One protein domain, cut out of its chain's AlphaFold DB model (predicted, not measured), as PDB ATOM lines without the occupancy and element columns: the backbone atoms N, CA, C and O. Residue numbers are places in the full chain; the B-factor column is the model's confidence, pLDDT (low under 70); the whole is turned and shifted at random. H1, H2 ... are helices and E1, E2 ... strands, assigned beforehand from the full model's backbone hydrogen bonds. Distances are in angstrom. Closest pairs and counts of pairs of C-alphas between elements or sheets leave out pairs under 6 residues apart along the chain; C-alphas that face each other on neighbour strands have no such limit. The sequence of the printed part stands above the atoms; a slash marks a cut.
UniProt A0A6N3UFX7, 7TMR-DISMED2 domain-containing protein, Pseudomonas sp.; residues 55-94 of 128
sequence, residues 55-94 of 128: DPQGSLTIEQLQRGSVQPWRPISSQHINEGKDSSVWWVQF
ATOM      1  N   ASP A  55     -11.014 -46.110   4.769       94.31
ATOM      2  CA  ASP A  55     -11.445 -46.417   6.128       94.31
ATOM      3  C   ASP A  55     -12.975 -46.523   6.155       94.31
ATOM      4  O   ASP A  55     -13.668 -45.540   6.441       94.31
ATOM      5  N   PRO A  56     -13.528 -47.713   5.858       94.44
ATOM      6  CA  PRO A  56     -14.974 -47.901   5.761       94.44
ATOM      7  C   PRO A  56     -15.730 -47.604   7.058       94.44
ATOM      8  O   PRO A  56     -16.928 -47.346   7.024       94.44
ATOM      9  N   GLN A  57     -15.044 -47.671   8.203       94.38
ATOM     10  CA  GLN A  57     -15.647 -47.452   9.518       94.38
ATOM     11  C   GLN A  57     -15.373 -46.054  10.079       94.38
ATOM     12  O   GLN A  57     -15.877 -45.732  11.154       94.38
ATOM     13  N   GLY A  58     -14.557 -45.239   9.400       94.00
ATOM     14  CA  GLY A  58     -14.144 -43.920   9.886       94.00
ATOM     15  C   GLY A  58     -13.454 -43.960  11.253       94.00
ATOM     16  O   GLY A  58     -13.592 -43.031  12.046       94.00
ATOM     17  N   SER A  59     -12.785 -45.070  11.570       94.06
ATOM     18  CA  SER A  59     -12.232 -45.347  12.902       94.06
ATOM     19  C   SER A  59     -10.735 -45.066  13.021       94.06
ATOM     20  O   SER A  59     -10.196 -45.053  14.130       94.06
ATOM     21  N   LEU A  60     -10.052 -44.866  11.892       94.25
ATOM     22  CA  LEU A  60      -8.629 -44.570  11.874       94.25
ATOM     23  C   LEU A  60      -8.368 -43.155  12.384       94.25
ATOM     24  O   LEU A  60      -9.121 -42.214  12.150       94.25
ATOM     25  N   THR A  61      -7.236 -43.007  13.057       93.19
ATOM     26  CA  THR A  61      -6.737 -41.734  13.583       93.19
ATOM     27  C   THR A  61      -5.407 -41.375  12.933       93.19
ATOM     28  O   THR A  61      -4.659 -42.253  12.485       93.19
ATOM     29  N   ILE A  62      -5.064 -40.084  12.910       92.25
ATOM     30  CA  ILE A  62      -3.791 -39.634  12.334       92.25
ATOM     31  C   ILE A  62      -2.590 -40.247  13.070       92.25
ATOM     32  O   ILE A  62      -1.605 -40.617  12.435       92.25
ATOM     33  N   GLU A  63      -2.684 -40.455  14.385       91.00
ATOM     34  CA  GLU A  63      -1.629 -41.062  15.200       91.00
ATOM     35  C   GLU A  63      -1.372 -42.522  14.803       91.00
ATOM     36  O   GLU A  63      -0.227 -42.978  14.799       91.00
ATOM     37  N   GLN A  64      -2.421 -43.275  14.456       91.38
ATOM     38  CA  GLN A  64      -2.280 -44.649  13.961       91.38
ATOM     39  C   GLN A  64      -1.616 -44.683  12.581       91.38
ATOM     40  O   GLN A  64      -0.754 -45.531  12.339       91.38
ATOM     41  N   LEU A  65      -1.969 -43.749  11.696       90.19
ATOM     42  CA  LEU A  65      -1.378 -43.651  10.360       90.19
ATOM     43  C   LEU A  65       0.097 -43.236  10.413       90.19
ATOM     44  O   LEU A  65       0.921 -43.797   9.692       90.19
ATOM     45  N   GLN A  66       0.455 -42.314  11.308       86.81
ATOM     46  CA  GLN A  66       1.838 -41.875  11.523       86.81
ATOM     47  C   GLN A  66       2.756 -42.987  12.029       86.81
ATOM     48  O   GLN A  66       3.923 -43.044  11.644       86.81
ATOM     49  N   ARG A  67       2.248 -43.885  12.883       85.31
ATOM     50  CA  ARG A  67       3.028 -45.012  13.424       85.31
ATOM     51  C   ARG A  67       3.322 -46.097  12.384       85.31
ATOM     52  O   ARG A  67       4.051 -47.034  12.692       85.31
ATOM     53  N   GLY A  68       2.753 -46.000  11.180       75.56
ATOM     54  CA  GLY A  68       2.975 -46.962  10.097       75.56
ATOM     55  C   GLY A  68       2.365 -48.344  10.350       75.56
ATOM     56  O   GLY A  68       2.639 -49.279   9.602       75.56
ATOM     57  N   SER A  69       1.529 -48.490  11.382       66.44
ATOM     58  CA  SER A  69       0.857 -49.751  11.721       66.44
ATOM     59  C   SER A  69      -0.308 -50.090  10.788       66.44
ATOM     60  O   SER A  69      -0.888 -51.165  10.911       66.44
ATOM     61  N   VAL A  70      -0.671 -49.182   9.876       70.00
ATOM     62  CA  VAL A  70      -1.818 -49.327   8.978       70.00
ATOM     63  C   VAL A  70      -1.331 -49.477   7.536       70.00
ATOM     64  O   VAL A  70      -0.631 -48.615   7.006       70.00
ATOM     65  N   GLN A  71      -1.698 -50.599   6.922       73.12
ATOM     66  CA  GLN A  71      -1.398 -50.997   5.547       73.12
ATOM     67  C   GLN A  71      -2.670 -51.609   4.928       73.12
ATOM     68  O   GLN A  71      -3.425 -52.242   5.671       73.12
ATOM     69  N   PRO A  72      -2.889 -51.508   3.602       83.25
ATOM     70  CA  PRO A  72      -1.983 -50.932   2.609       83.25
ATOM     71  C   PRO A  72      -2.495 -49.611   2.012       83.25
ATOM     72  O   PRO A  72      -3.577 -49.544   1.431       83.25
ATOM     73  N   TRP A  73      -1.658 -48.575   2.071       92.12
ATOM     74  CA  TRP A  73      -1.799 -47.419   1.186       92.12
ATOM     75  C   TRP A  73      -1.637 -47.873  -0.266       92.12
ATOM     76  O   TRP A  73      -0.685 -48.591  -0.585       92.12
ATOM     77  N   ARG A  74      -2.529 -47.439  -1.158       91.31
ATOM     78  CA  ARG A  74      -2.451 -47.749  -2.591       91.31
ATOM     79  C   ARG A  74      -2.131 -46.504  -3.419       91.31
ATOM     80  O   ARG A  74      -2.734 -45.457  -3.183       91.31
ATOM     81  N   PRO A  75      -1.229 -46.594  -4.411       90.31
ATOM     82  CA  PRO A  75      -1.081 -45.531  -5.395       90.31
ATOM     83  C   PRO A  75      -2.328 -45.448  -6.275       90.31
ATOM     84  O   PRO A  75      -2.985 -46.461  -6.534       90.31
ATOM     85  N   ILE A  76      -2.628 -44.253  -6.780       85.38
ATOM     86  CA  ILE A  76      -3.619 -44.089  -7.847       85.38
ATOM     87  C   ILE A  76      -2.947 -44.027  -9.213       85.38
ATOM     88  O   ILE A  76      -1.884 -43.438  -9.396       85.38
ATOM     89  N   SER A  77      -3.583 -44.665 -10.191       74.31
ATOM     90  CA  SER A  77      -3.162 -44.641 -11.593       74.31
ATOM     91  C   SER A  77      -3.815 -43.502 -12.386       74.31
ATOM     92  O   SER A  77      -3.345 -43.158 -13.472       74.31
ATOM     93  N   SER A  78      -4.886 -42.906 -11.856       76.38
ATOM     94  CA  SER A  78      -5.647 -41.809 -12.457       76.38
ATOM     95  C   SER A  78      -5.150 -40.433 -11.999       76.38
ATOM     96  O   SER A  78      -4.458 -40.292 -10.996       76.38
ATOM     97  N   GLN A  79      -5.533 -39.384 -12.735       75.81
ATOM     98  CA  GLN A  79      -5.293 -37.994 -12.312       75.81
ATOM     99  C   GLN A  79      -6.306 -37.496 -11.269       75.81
ATOM    100  O   GLN A  79      -6.073 -36.466 -10.645       75.81
ATOM    101  N   HIS A  80      -7.411 -38.222 -11.081       79.81
ATOM    102  CA  HIS A  80      -8.520 -37.839 -10.210       79.81
ATOM    103  C   HIS A  80      -8.866 -38.966  -9.239       79.81
ATOM    104  O   HIS A  80      -8.799 -40.145  -9.603       79.81
ATOM    105  N   ILE A  81      -9.286 -38.579  -8.036       83.75
ATOM    106  CA  ILE A  81      -9.875 -39.452  -7.021       83.75
ATOM    107  C   ILE A  81     -11.392 -39.293  -7.109       83.75
ATOM    108  O   ILE A  81     -11.890 -38.180  -6.990       83.75
ATOM    109  N   ASN A  82     -12.116 -40.394  -7.301       84.25
ATOM    110  CA  ASN A  82     -13.583 -40.400  -7.409       84.25
ATOM    111  C   ASN A  82     -14.250 -41.262  -6.328       84.25
ATOM    112  O   ASN A  82     -15.369 -41.732  -6.526       84.25
ATOM    113  N   GLU A  83     -13.552 -41.478  -5.216       86.00
ATOM    114  CA  GLU A  83     -13.917 -42.490  -4.224       86.00
ATOM    115  C   GLU A  83     -14.890 -41.966  -3.150       86.00
ATOM    116  O   GLU A  83     -15.616 -42.740  -2.546       86.00
ATOM    117  N   GLY A  84     -15.006 -40.646  -2.966       80.25
ATOM    118  CA  GLY A  84     -15.886 -40.025  -1.961       80.25
ATOM    119  C   GLY A  84     -17.386 -40.041  -2.297       80.25
ATOM    120  O   GLY A  84     -18.062 -39.039  -2.087       80.25
ATOM    121  N   LYS A  85     -17.895 -41.122  -2.901       85.69
ATOM    122  CA  LYS A  85     -19.321 -41.309  -3.251       85.69
ATOM    123  C   LYS A  85     -20.035 -42.317  -2.345       85.69
ATOM    124  O   LYS A  85     -21.219 -42.580  -2.552       85.69
ATOM    125  N   ASP A  86     -19.319 -42.896  -1.392       89.69
ATOM    126  CA  ASP A  86     -19.814 -43.842  -0.399       89.69
ATOM    127  C   ASP A  86     -19.716 -43.243   1.016       89.69
ATOM    128  O   ASP A  86     -19.461 -42.051   1.190       89.69
ATOM    129  N   SER A  87     -19.989 -44.059   2.036       91.81
ATOM    130  CA  SER A  87     -19.886 -43.663   3.443       91.81
ATOM    131  C   SER A  87     -18.481 -43.839   4.028       91.81
ATOM    132  O   SER A  87     -18.317 -43.654   5.235       91.81
ATOM    133  N   SER A  88     -17.494 -44.254   3.232       93.75
ATOM    134  CA  SER A  88     -16.138 -44.494   3.718       93.75
ATOM    135  C   SER A  88     -15.415 -43.170   3.969       93.75
ATOM    136  O   SER A  88     -15.583 -42.181   3.250       93.75
ATOM    137  N   VAL A  89     -14.543 -43.153   4.978       94.12
ATOM    138  CA  VAL A  89     -13.556 -42.082   5.132       94.12
ATOM    139  C   VAL A  89     -12.375 -42.396   4.223       94.12
ATOM    140  O   VAL A  89     -11.762 -43.457   4.316       94.12
ATOM    141  N   TRP A  90     -12.029 -41.462   3.344       93.81
ATOM    142  CA  TRP A  90     -10.907 -41.615   2.424       93.81
ATOM    143  C   TRP A  90      -9.713 -40.796   2.893       93.81
ATOM    144  O   TRP A  90      -9.731 -39.564   2.883       93.81
ATOM    145  N   TRP A  91      -8.644 -41.487   3.276       94.06
ATOM    146  CA  TRP A  91      -7.374 -40.868   3.612       94.06
ATOM    147  C   TRP A  91      -6.547 -40.668   2.346       94.06
ATOM    148  O   TRP A  91      -6.290 -41.612   1.597       94.06
ATOM    149  N   VAL A  92      -6.106 -39.431   2.124       92.56
ATOM    150  CA  VAL A  92      -5.265 -39.046   0.986       92.56
ATOM    151  C   VAL A  92      -3.931 -38.544   1.516       92.56
ATOM    152  O   VAL A  92      -3.881 -37.626   2.333       92.56
ATOM    153  N   GLN A  93      -2.843 -39.140   1.043       92.00
ATOM    154  CA  GLN A  93      -1.486 -38.785   1.432       92.00
ATOM    155  C   GLN A  93      -0.685 -38.309   0.221       92.00
ATOM    156  O   GLN A  93      -0.738 -38.895  -0.857       92.00
ATOM    157  N   PHE A  94       0.097 -37.253   0.430       89.94
ATOM    158  CA  PHE A  94       1.086 -36.740  -0.510       89.94
ATOM    159  C   PHE A  94       2.232 -36.079   0.255       89.94
ATOM    160  O   PHE A  94       2.090 -35.711   1.422       89.94
TER     161      PHE A  94
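AT A GLANCE: This is residues 55 to 94 of the 128 residues of the protein "7TMR-DISMED2 domain-containing protein" of Pseudomonas sp. (UniProt A0A6N3UFX7). This is little regular structure: one short helix, H1, sits at one end, and residues 67 to 88 swing from it in a wide loop to the far end and back to strand E1, which runs through the middle. The printed part has 40 residues with H1 then E1, 10 residues in named elements; the class is mixed. It is only just loose, close to compact, with a radius of gyration of the C-alphas of 11.1 A, and spans 28 by 21 by 14 A.

IN THESE COORDINATES: Find C-alpha 62 at (-3.791, -39.634, 12.334); from there H1, residues 62 to 66, runs 6.1 A. E1, residues 89 to 93, runs 13.0 A to C-alpha 93 at (-1.486, -38.785, 1.432).

HOW THE PARTS SIT: H1 and E1 are apart. E1 pairs with no named strand. In H1 every O i to N i+4 pair is within hydrogen-bond range.

THE WHOLE: Look to Arg 67 and Lys 85 for the two C-alphas farthest apart, 28.1 A. The link from H1 to E1, 22 residues, is long. The printed part has no cut; its mean pLDDT is 87.0, and residue 69 is under 70.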